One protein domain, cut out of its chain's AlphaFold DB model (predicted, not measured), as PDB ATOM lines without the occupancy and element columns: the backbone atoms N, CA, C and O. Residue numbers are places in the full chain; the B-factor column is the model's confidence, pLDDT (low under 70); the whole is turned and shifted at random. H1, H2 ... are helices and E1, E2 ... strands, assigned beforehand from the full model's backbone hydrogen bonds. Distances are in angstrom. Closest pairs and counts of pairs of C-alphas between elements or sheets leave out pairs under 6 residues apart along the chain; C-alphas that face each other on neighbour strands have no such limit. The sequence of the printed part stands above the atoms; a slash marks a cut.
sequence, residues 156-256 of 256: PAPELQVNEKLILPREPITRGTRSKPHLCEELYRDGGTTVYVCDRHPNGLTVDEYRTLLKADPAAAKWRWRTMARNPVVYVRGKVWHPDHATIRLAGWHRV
ATOM      1  N   PRO A 156     109.978 151.443 163.431       96.19
ATOM      2  CA  PRO A 156     109.239 152.707 163.472       96.19
ATOM      3  C   PRO A 156     110.074 153.906 162.997       96.19
ATOM      4  O   PRO A 156     111.233 154.072 163.398       96.19
ATOM      5  N   ALA A 157     109.485 154.753 162.161       95.75
ATOM      6  CA  ALA A 157     110.081 155.969 161.615       95.75
ATOM      7  C   ALA A 157     109.136 157.166 161.849       95.75
ATOM      8  O   ALA A 157     108.571 157.686 160.890       95.75
ATOM      9  N   PRO A 158     108.917 157.576 163.117       94.38
ATOM     10  CA  PRO A 158     107.947 158.624 163.455       94.38
ATOM     11  C   PRO A 158     108.301 159.991 162.858       94.38
ATOM     12  O   PRO A 158     107.404 160.749 162.521       94.38
ATOM     13  N   GLU A 159     109.592 160.262 162.662       93.62
ATOM     14  CA  GLU A 159     110.083 161.538 162.123       93.62
ATOM     15  C   GLU A 159     110.071 161.608 160.587       93.62
ATOM     16  O   GLU A 159     110.518 162.597 160.006       93.62
ATOM     17  N   LEU A 160     109.620 160.550 159.900       94.75
ATOM     18  CA  LEU A 160     109.599 160.529 158.441       94.75
ATOM     19  C   LEU A 160     108.536 161.493 157.911       94.75
ATOM     20  O   LEU A 160     107.338 161.273 158.089       94.75
ATOM     21  N   GLN A 161     108.988 162.492 157.161       93.44
ATOM     22  CA  GLN A 161     108.126 163.336 156.344       93.44
ATOM     23  C   GLN A 161     107.995 162.717 154.954       93.44
ATOM     24  O   GLN A 161     108.996 162.460 154.286       93.44
ATOM     25  N   VAL A 162     106.761 162.454 154.526       92.81
ATOM     26  CA  VAL A 162     106.472 161.851 153.221       92.81
ATOM     27  C   VAL A 162     105.791 162.853 152.307       92.81
ATOM     28  O   VAL A 162     104.922 163.612 152.730       92.81
ATOM     29  N   ASN A 163     106.143 162.818 151.026       91.50
ATOM     30  CA  ASN A 163     105.333 163.463 150.006       91.50
ATOM     31  C   ASN A 163     104.174 162.529 149.642       91.50
ATOM     32  O   ASN A 163     104.393 161.485 149.026       91.50
ATOM     33  N   GLU A 164     102.948 162.906 150.000       91.75
ATOM     34  CA  GLU A 164     101.764 162.059 149.811       91.75
ATOM     35  C   GLU A 164     101.528 161.654 148.352       91.75
ATOM     36  O   GLU A 164     101.030 160.563 148.083       91.75
ATOM     37  N   LYS A 165     101.970 162.476 147.393       89.81
ATOM     38  CA  LYS A 165     101.847 162.184 145.954       89.81
ATOM     39  C   LYS A 165     102.724 161.019 145.490       89.81
ATOM     40  O   LYS A 165     102.524 160.513 144.392       89.81
ATOM     41  N   LEU A 166     103.712 160.629 146.293       88.69
ATOM     42  CA  LEU A 166     104.643 159.538 146.002       88.69
ATOM     43  C   LEU A 166     104.296 158.253 146.766       88.69
ATOM     44  O   LEU A 166     105.058 157.286 146.714       88.69
ATOM     45  N   ILE A 167     103.173 158.229 147.491       94.06
ATOM     46  CA  ILE A 167     102.703 157.029 148.180       94.06
ATOM     47  C   ILE A 167     102.164 156.038 147.148       94.06
ATOM     48  O   ILE A 167     101.309 156.358 146.324       94.06
ATOM     49  N   LEU A 168     102.662 154.810 147.228       92.50
ATOM     50  CA  LEU A 168     102.281 153.697 146.377       92.50
ATOM     51  C   LEU A 168     101.293 152.801 147.138       92.50
ATOM     52  O   LEU A 168     101.688 152.154 148.117       92.50
ATOM     53  N   PRO A 169     100.010 152.765 146.739       95.69
ATOM     54  CA  PRO A 169      99.023 151.907 147.375       95.69
ATOM     55  C   PRO A 169      99.166 150.460 146.897       95.69
ATOM     56  O   PRO A 169      99.399 150.211 145.715       95.69
ATOM     57  N   ARG A 170      98.939 149.495 147.798       94.88
ATOM     58  CA  ARG A 170      98.942 148.049 147.485       94.88
ATOM     59  C   ARG A 170     100.228 147.573 146.804       94.88
ATOM     60  O   ARG A 170     100.198 146.719 145.921       94.88
ATOM     61  N   GLU A 171     101.359 148.114 147.229       93.56
ATOM     62  CA  GLU A 171     102.648 147.797 146.632       93.56
ATOM     63  C   GLU A 171     103.248 146.527 147.267       93.56
ATOM     64  O   GLU A 171     103.311 146.416 148.498       93.56
ATOM     65  N   PRO A 172     103.704 145.547 146.466       93.81
ATOM     66  CA  PRO A 172     104.388 144.372 146.982       93.81
ATOM     67  C   PRO A 172     105.858 144.657 147.315       93.81
ATOM     68  O   PRO A 172     106.583 145.290 146.545       93.81
ATOM     69  N   ILE A 173     106.342 144.075 148.410       92.44
ATOM     70  CA  ILE A 173     107.775 143.927 148.694       92.44
ATOM     71  C   ILE A 173     108.180 142.456 148.598       92.44
ATOM     72  O   ILE A 173     107.479 141.558 149.076       92.44
ATOM     73  N   THR A 174     109.325 142.197 147.970       88.62
ATOM     74  CA  THR A 174     109.898 140.855 147.831       88.62
ATOM     75  C   THR A 174     111.408 140.892 148.034       88.62
ATOM     76  O   THR A 174     112.059 141.880 147.700       88.62
ATOM     77  N   ARG A 175     111.968 139.810 148.580       76.00
ATOM     78  CA  ARG A 175     113.415 139.643 148.775       76.00
ATOM     79  C   ARG A 175     114.084 138.799 147.687       76.00
ATOM     80  O   ARG A 175     115.299 138.641 147.693       76.00
ATOM     81  N   GLY A 176     113.304 138.263 146.748       70.88
ATOM     82  CA  GLY A 176     113.816 137.457 145.646       70.88
ATOM     83  C   GLY A 176     112.725 137.021 144.672       70.88
ATOM     84  O   GLY A 176     111.537 137.041 144.981       70.88
ATOM     85  N   THR A 177     113.134 136.581 143.486       63.62
ATOM     86  CA  THR A 177     112.225 136.220 142.381       63.62
ATOM     87  C   THR A 177     111.318 135.020 142.666       63.62
ATOM     88  O   THR A 177     110.323 134.841 141.973       63.62
ATOM     89  N   ARG A 178     111.635 134.198 143.676       70.88
ATOM     90  CA  ARG A 178     110.843 133.017 144.074       70.88
ATOM     91  C   ARG A 178     110.083 133.186 145.393       70.88
ATOM     92  O   ARG A 178     109.380 132.263 145.796       70.88
ATOM     93  N   SER A 179     110.221 134.325 146.068       78.38
ATOM     94  CA  SER A 179     109.541 134.577 147.339       78.38
ATOM     95  C   SER A 179     108.146 135.139 147.095       78.38
ATOM     96  O   SER A 179     107.962 136.011 146.243       78.38
ATOM     97  N   LYS A 180     107.159 134.669 147.866       88.75
ATOM     98  CA  LYS A 180     105.826 135.276 147.861       88.75
ATOM     99  C   LYS A 180     105.936 136.711 148.407       88.75
ATOM    100  O   LYS A 180     106.615 136.927 149.415       88.75
ATOM    101  N   PRO A 181     105.321 137.703 147.745       92.19
ATOM    102  CA  PRO A 181     105.449 139.088 148.163       92.19
ATOM    103  C   PRO A 181     104.640 139.356 149.430       92.19
ATOM    104  O   PRO A 181     103.559 138.798 149.626       92.19
ATOM    105  N   HIS A 182     105.141 140.260 150.265       94.94
ATOM    106  CA  HIS A 182     104.321 140.903 151.286       94.94
ATOM    107  C   HIS A 182     103.615 142.088 150.636       94.94
ATOM    108  O   HIS A 182     104.267 142.934 150.028       94.94
ATOM    109  N   LEU A 183     102.290 142.134 150.732       96.69
ATOM    110  CA  LEU A 183     101.494 143.215 150.169       96.69
ATOM    111  C   LEU A 183     101.334 144.320 151.213       96.69
ATOM    112  O   LEU A 183     100.734 144.088 152.269       96.69
ATOM    113  N   CYS A 184     101.870 145.500 150.919       97.88
ATOM    114  CA  CYS A 184     101.798 146.669 151.785       97.88
ATOM    115  C   CYS A 184     100.611 147.547 151.384       97.88
ATOM    116  O   CYS A 184     100.416 147.823 150.204       97.88
ATOM    117  N   GLU A 185      99.816 147.993 152.358       98.00
ATOM    118  CA  GLU A 185      98.698 148.914 152.119       98.00
ATOM    119  C   GLU A 185      99.191 150.225 151.507       98.00
ATOM    120  O   GLU A 185      98.681 150.639 150.468       98.00
ATOM    121  N   GLU A 186     100.235 150.807 152.099       98.06
ATOM    122  CA  GLU A 186     100.907 152.008 151.612       98.06
ATOM    123  C   GLU A 186     102.424 151.841 151.717       98.06
ATOM    124  O   GLU A 186     102.945 151.410 152.754       98.06
ATOM    125  N   LEU A 187     103.131 152.199 150.645       96.94
ATOM    126  CA  LEU A 187     104.583 152.150 150.548       96.94
ATOM    127  C   LEU A 187     105.131 153.479 150.030       96.94
ATOM    128  O   LEU A 187     104.604 154.056 149.086       96.94
ATOM    129  N   TYR A 188     106.223 153.940 150.621       95.31
ATOM    130  CA  TYR A 188     106.976 155.110 150.187       95.31
ATOM    131  C   TYR A 188     108.435 154.712 149.944       95.31
ATOM    132  O   TYR A 188     109.033 153.981 150.739       95.31
ATOM    133  N   ARG A 189     109.007 155.160 148.821       92.56
ATOM    134  CA  ARG A 189     110.419 154.946 148.476       92.56
ATOM    135  C   ARG A 189     111.145 156.276 148.570       92.56
ATOM    136  O   ARG A 189     110.752 157.226 147.903       92.56
ATOM    137  N   ASP A 190     112.198 156.308 149.373       90.00
ATOM    138  CA  ASP A 190     113.024 157.490 149.578       90.00
ATOM    139  C   ASP A 190     114.432 157.276 149.018       90.00
ATOM    140  O   ASP A 190     115.071 156.244 149.262       90.00
ATOM    141  N   GLY A 191     114.914 158.259 148.262       86.75
ATOM    142  CA  GLY A 191     116.221 158.224 147.614       86.75
ATOM    143  C   GLY A 191     116.419 157.053 146.640       86.75
ATOM    144  O   GLY A 191     115.513 156.638 145.915       86.75
ATOM    145  N   GLY A 192     117.646 156.530 146.616       85.75
ATOM    146  CA  GLY A 192     118.106 155.537 145.644       85.75
ATOM    147  C   GLY A 192     118.745 156.164 144.402       85.75
ATOM    148  O   GLY A 192     118.748 157.377 144.205       85.75
ATOM    149  N   THR A 193     119.332 155.320 143.558       86.25
ATOM    150  CA  THR A 193     119.935 155.731 142.284       86.25
ATOM    151  C   THR A 193     118.971 155.425 141.150       86.25
ATOM    152  O   THR A 193     118.592 154.267 140.976       86.25
ATOM    153  N   THR A 194     118.599 156.426 140.354       86.50
ATOM    154  CA  THR A 194     117.815 156.199 139.135       86.50
ATOM    155  C   THR A 194     118.566 155.261 138.194       86.50
ATOM    156  O   THR A 194     119.724 155.508 137.850       86.50
ATOM    157  N   VAL A 195     117.898 154.189 137.776       91.12
ATOM    158  CA  VAL A 195     118.414 153.203 136.832       91.12
ATOM    159  C   VAL A 195     117.413 152.915 135.716       91.12
ATOM    160  O   VAL A 195     116.201 152.929 135.926       91.12
ATOM    161  N   TYR A 196     117.934 152.608 134.533       89.94
ATOM    162  CA  TYR A 196     117.185 152.148 133.371       89.94
ATOM    163  C   TYR A 196     117.310 150.630 133.264       89.94
ATOM    164  O   TYR A 196     118.409 150.101 133.105       89.94
ATOM    165  N   VAL A 197     116.188 149.922 133.367       91.75
ATOM    166  CA  VAL A 197     116.118 148.452 133.372       91.75
ATOM    167  C   VAL A 197     115.469 147.959 132.082       91.75
ATOM    168  O   VAL A 197     114.479 148.529 131.626       91.75
ATOM    169  N   CYS A 198     115.999 146.885 131.507       91.50
ATOM    170  CA  CYS A 198     115.377 146.125 130.420       91.50
ATOM    171  C   CYS A 198     115.770 144.643 130.541       91.50
ATOM    172  O   CYS A 198     116.615 144.301 131.367       91.50
ATOM    173  N   ASP A 199     115.218 143.767 129.698       89.81
ATOM    174  CA  ASP A 199     115.495 142.320 129.755       89.81
ATOM    175  C   ASP A 199     116.994 141.982 129.603       89.81
ATOM    176  O   ASP A 199     117.471 140.995 130.156       89.81
ATOM    177  N   ARG A 200     117.756 142.831 128.895       92.06
ATOM    178  CA  ARG A 200     119.217 142.696 128.719       92.06
ATOM    179  C   ARG A 200     120.029 143.266 129.886       92.06
ATOM    180  O   ARG A 200     121.164 142.854 130.097       92.06
ATOM    181  N   HIS A 201     119.448 144.184 130.655       89.94
ATOM    182  CA  HIS A 201     120.067 144.823 131.819       89.94
ATOM    183  C   HIS A 201     119.146 144.706 133.044       89.94
ATOM    184  O   HIS A 201     118.610 145.715 133.511       89.94
ATOM    185  N   PRO A 202     118.954 143.488 133.592       85.31
ATOM    186  CA  PRO A 202     117.986 143.239 134.663       85.31
ATOM    187  C   PRO A 202     118.342 143.936 135.985       85.31
ATOM    188  O   PRO A 202     117.454 144.241 136.775       85.31
ATOM    189  N   ASN A 203     119.626 144.236 136.213       83.38
ATOM    190  CA  ASN A 203     120.096 144.985 137.387       83.38
ATOM    191  C   ASN A 203     120.053 146.514 137.200       83.38
ATOM    192  O   ASN A 203     120.370 147.256 138.132       83.38
ATOM    193  N   GLY A 204     119.658 146.973 136.008       89.25
ATOM    194  CA  GLY A 204     119.588 148.377 135.629       89.25
ATOM    195  C   GLY A 204     120.943 149.028 135.359       89.25
ATOM    196  O   GLY A 204     121.952 148.693 135.976       89.25
ATOM    197  N   LEU A 205     120.943 149.987 134.437       93.62
ATOM    198  CA  LEU A 205     122.058 150.891 134.171       93.62
ATOM    199  C   LEU A 205     121.804 152.223 134.861       93.62
ATOM    200  O   LEU A 205     120.694 152.746 134.787       93.62
ATOM    201  N   THR A 206     122.815 152.800 135.498       92.88
ATOM    202  CA  THR A 206     122.764 154.201 135.931       92.88
ATOM    203  C   THR A 206     122.544 155.129 134.735       92.88
ATOM    204  O   THR A 206     122.717 154.739 133.579       92.88
ATOM    205  N   VAL A 207     122.162 156.377 135.000       91.56
ATOM    206  CA  VAL A 207     121.928 157.374 133.944       91.56
ATOM    207  C   VAL A 207     123.146 157.518 133.020       91.56
ATOM    208  O   VAL A 207     122.985 157.572 131.800       91.56
ATOM    209  N   ASP A 208     124.359 157.523 133.575       93.81
ATOM    210  CA  ASP A 208     125.590 157.699 132.797       93.81
ATOM    211  C   ASP A 208     125.983 156.439 132.014       93.81
ATOM    212  O   ASP A 208     126.373 156.536 130.847       93.81
ATOM    213  N   GLU A 209     125.797 155.249 132.595       94.94
ATOM    214  CA  GLU A 209     125.979 153.974 131.886       94.94
ATOM    215  C   GLU A 209     124.979 153.836 130.732       94.94
ATOM    216  O   GLU A 209     125.357 153.450 129.627       94.94
ATOM    217  N   TYR A 210     123.717 154.213 130.956       94.38
ATOM    218  CA  TYR A 210     122.681 154.202 129.926       94.38
ATOM    219  C   TYR A 210     123.025 155.154 128.777       94.38
ATOM    220  O   TYR A 210     122.978 154.764 127.612       94.38
ATOM    221  N   ARG A 211     123.455 156.384 129.082       94.50
ATOM    222  CA  ARG A 211     123.910 157.345 128.063       94.50
ATOM    223  C   ARG A 211     125.119 156.836 127.285       94.50
ATOM    224  O   ARG A 211     125.187 157.037 126.076       94.50
ATOM    225  N   THR A 212     126.064 156.190 127.963       96.94
ATOM    226  CA  THR A 212     127.250 155.600 127.327       96.94
ATOM    227  C   THR A 212     126.856 154.472 126.380       96.94
ATOM    228  O   THR A 212     127.323 154.443 125.243       96.94
ATOM    229  N   LEU A 213     125.925 153.608 126.799       95.94
ATOM    230  CA  LEU A 213     125.363 152.562 125.949       95.94
ATOM    231  C   LEU A 213     124.693 153.153 124.705       95.94
ATOM    232  O   LEU A 213     124.995 152.713 123.606       95.94
ATOM    233  N   LEU A 214     123.838 154.169 124.855       95.75
ATOM    234  CA  LEU A 214     123.150 154.777 123.710       95.75
ATOM    235  C   LEU A 214     124.103 155.448 122.712       95.75
ATOM    236  O   LEU A 214     123.796 155.507 121.524       95.75
ATOM    237  N   LYS A 215     125.245 155.963 123.178       95.81
ATOM    238  CA  LYS A 215     126.286 156.511 122.296       95.81
ATOM    239  C   LYS A 215     127.001 155.417 121.505       95.81
ATOM    240  O   LYS A 215     127.323 155.637 120.344       95.81
ATOM    241  N   ALA A 216     127.262 154.270 122.133       96.25
ATOM    242  CA  ALA A 216     127.945 153.143 121.500       96.25
ATOM    243  C   ALA A 216     127.017 152.329 120.581       96.25
ATOM    244  O   ALA A 216     127.440 151.873 119.524       96.25
ATOM    245  N   ASP A 217     125.753 152.171 120.974       95.69
ATOM    246  CA  ASP A 217     124.713 151.471 120.225       95.69
ATOM    247  C   ASP A 217     123.408 152.292 120.232       95.69
ATOM    248  O   ASP A 217     122.563 152.141 121.123       95.69
ATOM    249  N   PRO A 218     123.195 153.146 119.216       93.88
ATOM    250  CA  PRO A 218     121.962 153.917 119.092       93.88
ATOM    251  C   PRO A 218     120.696 153.055 118.961       93.88
ATOM    252  O   PRO A 218     119.602 153.514 119.303       93.88
ATOM    253  N   ALA A 219     120.798 151.800 118.499       94.25
ATOM    254  CA  ALA A 219     119.643 150.907 118.402       94.25
ATOM    255  C   ALA A 219     119.132 150.473 119.786       94.25
ATOM    256  O   ALA A 219     117.949 150.132 119.920       94.25
ATOM    257  N   ALA A 220     119.970 150.565 120.827       93.44
ATOM    258  CA  ALA A 220     119.590 150.263 122.202       93.44
ATOM    259  C   ALA A 220     118.459 151.152 122.731       93.44
ATOM    260  O   ALA A 220     117.687 150.715 123.584       93.44
ATOM    261  N   ALA A 221     118.268 152.356 122.179       91.06
ATOM    262  CA  ALA A 221     117.165 153.245 122.553       91.06
ATOM    263  C   ALA A 221     115.775 152.618 122.329       91.06
ATOM    264  O   ALA A 221     114.818 152.980 123.009       91.06
ATOM    265  N   LYS A 222     115.660 151.659 121.398       93.88
ATOM    266  CA  LYS A 222     114.397 150.980 121.061       93.88
ATOM    267  C   LYS A 222     114.070 149.802 121.984       93.88
ATOM    268  O   LYS A 222     113.025 149.172 121.819       93.88
ATOM    269  N   TRP A 223     114.948 149.452 122.924       94.75
ATOM    270  CA  TRP A 223     114.662 148.374 123.871       94.75
ATOM    271  C   TRP A 223     113.565 148.803 124.859       94.75
ATOM    272  O   TRP A 223     113.311 149.989 125.066       94.75
ATOM    273  N   ARG A 224     112.878 147.830 125.472       93.50
ATOM    274  CA  ARG A 224     111.753 148.075 126.395       93.50
ATOM    275  C   ARG A 224     112.249 148.548 127.769       93.50
ATOM    276  O   ARG A 224     112.177 147.804 128.746       93.50
ATOM    277  N   TRP A 225     112.780 149.765 127.828       91.62
ATOM    278  CA  TRP A 225     113.317 150.361 129.048       91.62
ATOM    279  C   TRP A 225     112.228 150.736 130.049       91.62
ATOM    280  O   TRP A 225     111.137 151.178 129.687       91.62
ATOM    281  N   ARG A 226     112.553 150.602 131.333       90.06
ATOM    282  CA  ARG A 226     111.777 151.125 132.458       90.06
ATOM    283  C   ARG A 226     112.699 151.896 133.383       90.06
ATOM    284  O   ARG A 226     113.783 151.415 133.709       90.06
ATOM    285  N   THR A 227     112.255 153.059 133.834       86.12
ATOM    286  CA  THR A 227     112.956 153.819 134.870       86.12
ATOM    287  C   THR A 227     112.588 153.255 136.237       86.12
ATOM    288  O   THR A 227     111.410 153.111 136.557       86.12
ATOM    289  N   MET A 228     113.591 152.924 137.044       86.31
ATOM    290  CA  MET A 228     113.440 152.420 138.409       86.31
ATOM    291  C   MET A 228     114.439 153.119 139.338       86.31
ATOM    292  O   MET A 228     115.364 153.783 138.878       86.31
ATOM    293  N   ALA A 229     114.278 152.960 140.650       84.62
ATOM    294  CA  ALA A 229     115.274 153.372 141.636       84.62
ATOM    295  C   ALA A 229     115.970 152.131 142.210       84.62
ATOM    296  O   ALA A 229     115.312 151.208 142.695       84.62
ATOM    297  N   ARG A 230     117.303 152.106 142.161       83.88
ATOM    298  CA  ARG A 230     118.151 151.084 142.782       83.88
ATOM    299  C   ARG A 230     118.494 151.498 144.210       83.88
ATOM    300  O   ARG A 230     118.873 152.641 144.445       83.88
ATOM    301  N   ASN A 231     118.406 150.552 145.144       82.81
ATOM    302  CA  ASN A 231     118.681 150.743 146.574       82.81
ATOM    303  C   ASN A 231     117.917 151.910 147.253       82.81
ATOM    304  O   ASN A 231     118.533 152.627 148.046       82.81
ATOM    305  N   PRO A 232     116.614 152.142 146.977       89.00
ATOM    306  CA  PRO A 232     115.847 153.107 147.757       89.00
ATOM    307  C   PRO A 232     115.677 152.610 149.197       89.00
ATOM    308  O   PRO A 232     115.615 151.400 149.445       89.00
ATOM    309  N   VAL A 233     115.536 153.535 150.146       92.06
ATOM    310  CA  VAL A 233     115.020 153.191 151.473       92.06
ATOM    311  C   VAL A 233     113.511 153.021 151.351       92.06
ATOM    312  O   VAL A 233     112.823 153.869 150.788       92.06
ATOM    313  N   VAL A 234     112.996 151.905 151.856       94.31
ATOM    314  CA  VAL A 234     111.572 151.577 151.768       94.31
ATOM    315  C   VAL A 234     110.912 151.824 153.115       94.31
ATOM    316  O   VAL A 234     111.385 151.356 154.153       94.31
ATOM    317  N   TYR A 235     109.794 152.539 153.076       97.31
ATOM    318  CA  TYR A 235     108.926 152.770 154.217       97.31
ATOM    319  C   TYR A 235     107.529 152.254 153.918       97.31
ATOM    320  O   TYR A 235     107.041 152.374 152.798       97.31
ATOM    321  N   VAL A 236     106.872 151.690 154.923       97.88
ATOM    322  CA  VAL A 236     105.514 151.153 154.802       97.88
ATOM    323  C   VAL A 236     104.665 151.569 155.998       97.88
ATOM    324  O   VAL A 236     105.189 151.748 157.104       97.88
ATOM    325  N   ARG A 237     103.354 151.705 155.801       97.94
ATOM    326  CA  ARG A 237     102.375 151.896 156.883       97.94
ATOM    327  C   ARG A 237     101.077 151.145 156.586       97.94
ATOM    328  O   ARG A 237     100.895 150.603 155.498       97.94
ATOM    329  N   GLY A 238     100.189 151.077 157.576       98.06
ATOM    330  CA  GLY A 238      98.919 150.365 157.440       98.06
ATOM    331  C   GLY A 238      99.084 148.847 157.522       98.06
ATOM    332  O   GLY A 238      99.892 148.330 158.299       98.06
ATOM    333  N   LYS A 239      98.257 148.105 156.791       98.19
ATOM    334  CA  LYS A 239      98.250 146.640 156.774       98.19
ATOM    335  C   LYS A 239      99.413 146.095 155.947       98.19
ATOM    336  O   LYS A 239      99.664 146.548 154.835       98.19
ATOM    337  N   VAL A 240     100.062 145.056 156.466       97.44
ATOM    338  CA  VAL A 240     101.007 144.232 155.704       97.44
ATOM    339  C   VAL A 240     100.526 142.789 155.729       97.44
ATOM    340  O   VAL A 240     100.436 142.157 156.791       97.44
ATOM    341  N   TRP A 241     100.160 142.294 154.551       96.19
ATOM    342  CA  TRP A 241      99.573 140.976 154.358       96.19
ATOM    343  C   TRP A 241     100.557 140.025 153.679       96.19
ATOM    344  O   TRP A 241     101.265 140.403 152.748       96.19
ATOM    345  N   HIS A 242     100.556 138.772 154.122       93.06
ATOM    346  CA  HIS A 242     101.288 137.681 153.494       93.06
ATOM    347  C   HIS A 242     100.487 136.383 153.675       93.06
ATOM    348  O   HIS A 242      99.923 136.185 154.750       93.06
ATOM    349  N   PRO A 243     100.429 135.473 152.687       90.56
ATOM    350  CA  PRO A 243      99.643 134.240 152.810       90.56
ATOM    351  C   PRO A 243     100.128 133.317 153.940       90.56
ATOM    352  O   PRO A 243      99.327 132.641 154.587       90.56
ATOM    353  N   ASP A 244     101.433 133.328 154.206       87.12
ATOM    354  CA  ASP A 244     102.077 132.405 155.147       87.12
ATOM    355  C   ASP A 244     102.239 133.016 156.561       87.12
ATOM    356  O   ASP A 244     102.722 132.357 157.483       87.12
ATOM    357  N   HIS A 245     101.827 134.274 156.767       89.31
ATOM    358  CA  HIS A 245     101.971 134.992 158.042       89.31
ATOM    359  C   HIS A 245     100.674 135.710 158.433       89.31
ATOM    360  O   HIS A 245      99.842 136.050 157.598       89.31
ATOM    361  N   ALA A 246     100.472 135.944 159.724       91.31
ATOM    362  CA  ALA A 246      99.359 136.737 160.213       91.31
ATOM    363  C   ALA A 246      99.534 138.196 159.784       91.31
ATOM    364  O   ALA A 246     100.591 138.783 160.013       91.31
ATOM    365  N   THR A 247      98.493 138.792 159.204       95.19
ATOM    366  CA  THR A 247      98.479 140.212 158.836       95.19
ATOM    367  C   THR A 247      98.855 141.080 160.031       95.19
ATOM    368  O   THR A 247      98.268 140.958 161.109       95.19
ATOM    369  N   ILE A 248      99.798 141.995 159.832       95.81
ATOM    370  CA  ILE A 248     100.140 143.014 160.825       95.81
ATOM    371  C   ILE A 248      99.543 144.360 160.420       95.81
ATOM    372  O   ILE A 248      99.262 144.598 159.247       95.81
ATOM    373  N   ARG A 249      99.359 145.247 161.400       97.50
ATOM    374  CA  ARG A 249      98.966 146.639 161.177       97.50
ATOM    375  C   ARG A 249      99.995 147.558 161.819       97.50
ATOM    376  O   ARG A 249     100.320 147.393 162.993       97.50
ATOM    377  N   LEU A 250     100.501 148.492 161.031       97.31
ATOM    378  CA  LEU A 250     101.522 149.459 161.395       97.31
ATOM    379  C   LEU A 250     100.849 150.813 161.620       97.31
ATOM    380  O   LEU A 250     100.223 151.348 160.708       97.31
ATOM    381  N   ALA A 251     100.950 151.347 162.841       93.94
ATOM    382  CA  ALA A 251     100.250 152.575 163.246       93.94
ATOM    383  C   ALA A 251     100.794 153.856 162.583       93.94
ATOM    384  O   ALA A 251     100.114 154.873 162.560       93.94
ATOM    385  N   GLY A 252     102.003 153.801 162.030       95.94
ATOM    386  CA  GLY A 252     102.654 154.896 161.317       95.94
ATOM    387  C   GLY A 252     103.698 154.345 160.352       95.94
ATOM    388  O   GLY A 252     103.732 153.137 160.097       95.94
ATOM    389  N   TRP A 253     104.566 155.211 159.836       97.94
ATOM    390  CA  TRP A 253     105.633 154.799 158.928       97.94
ATOM    391  C   TRP A 253     106.673 153.928 159.626       97.94
ATOM    392  O   TRP A 253     107.128 154.226 160.732       97.94
ATOM    393  N   HIS A 254     107.041 152.832 158.972       97.94
ATOM    394  CA  HIS A 254     108.105 151.938 159.398       97.94
ATOM    395  C   HIS A 254     109.081 151.728 158.251       97.94
ATOM    396  O   HIS A 254     108.664 151.423 157.138       97.94
ATOM    397  N   ARG A 255     110.375 151.854 158.536       96.31
ATOM    398  CA  ARG A 255     111.447 151.448 157.630       96.31
ATOM    399  C   ARG A 255     111.505 149.926 157.550       96.31
ATOM    400  O   ARG A 255     111.361 149.261 158.579       96.31
ATOM    401  N   VAL A 256     111.758 149.414 156.351       93.00
ATOM    402  CA  VAL A 256     111.868 147.984 156.042       93.00
ATOM    403  C   VAL A 256     113.268 147.635 155.553       93.00
ATOM    404  O   VAL A 256     113.885 148.488 154.874       93.00
TER     405      VAL A 256
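AT A GLANCE: This is residues 156 to 256 of the 256 residues of an uncharacterized protein of Candidatus Anammoximicrobium sp (UniProt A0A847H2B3). Two lobes sit end to end, joined by a narrow neck of two chain passes, residues 191 to 192 and 231 to 232. The larger lobe is a strongly twisted sheet, E1 E2 E6 E7, in which E2, E6 and E7 bend; the smaller is a three-stranded sheet, E4 E3 E5, with H1 over one face and H2 at the far end. The printed part has 101 residues, with seven named strands and two named helices in the order E1 E2 E3 E4 H1 H2 E5 E6 E7, and both sheets are antiparallel. The class is mixed, helices and strands; the whole is loose, with a radius of gyration of the C-alphas of 16.7 A, and spans 50 by 31 by 17 A.

IN THESE COORDINATES: Find C-alpha 168 at (102.281, 153.697, 146.377), where E1 begins; it runs to residue 173. E2, residues 182 to 190, is 18.8 A long and bends by 95 degrees at residue 185. E6, residues 233 to 242, is 20.8 A long and bends by 100 degrees at residue 238. E7, residues 245 to 255, is 19.0 A long, bends by 112 degrees at residue 252 and ends at C-alpha 255, (111.447, 151.448, 157.630). In the other sheet look for E3, residues 193 to 198, 15.9 A; E4, residues 201 to 206, 10.6 A; and E5, residues 226 to 230, 12.1 A. H1, residues 207 to 216, is 14.5 A long and begins at (121.928, 157.374, 133.944); H2 is residues 218 to 222, 8.4 A.

HOW THE PARTS SIT: Start in the sheet E1 E2 E6 E7, where E1 and E2 form a hairpin with N 168 and O 187 2.8 A apart. E2 and E6 are antiparallel, with N 188 and O 235 at 2.8 A. E6 and E7 form a hairpin, with N 250 and O 238 at 2.8 A. E2 and E3 are apart, and so are E5 and E6. In the sheet E4 E3 E5, E3 and E5 are antiparallel, with N 195 and O 228 within hydrogen-bond range at 2.8 A, and the hairpin of E3 and E4 has N 196 and O 205 at 2.8 A. E4, H1 H2 and E5 form a split strand-helix-strand unit, two strands of one sheet with the helices between them along the chain and E3 between them in the sheet, and its crossover is right-handed. H1 is on this sheet, two layers with helix on one face, at a height over the sheet of 9.7 A and over E4; it only just stands up from the sheet, rising 41 degrees. The closest C-alphas of E3 and H1 are those of Val 195 and Val 207, 6.2 A apart. H1 and H2 touch only at the corner, and only just, with 3 pairs of C-alphas within 8 A; the closest are Leu 214 and Ala 220, 5.9 A. Every O i to N i+4 pair of H1 is within hydrogen-bond range; H2 has 0 of 1, and 2 of 2 O i to N i+3 pairs.

THE WHOLE: The C-alphas farthest apart are those of Ala 216 and Ala 246, 50.8 A. The printed part has no cut, and no link between named elements is long. Residues 156 to 167 hold no named element. Mean pLDDT of the printed part is 91.8; residue 177 alone is under 70.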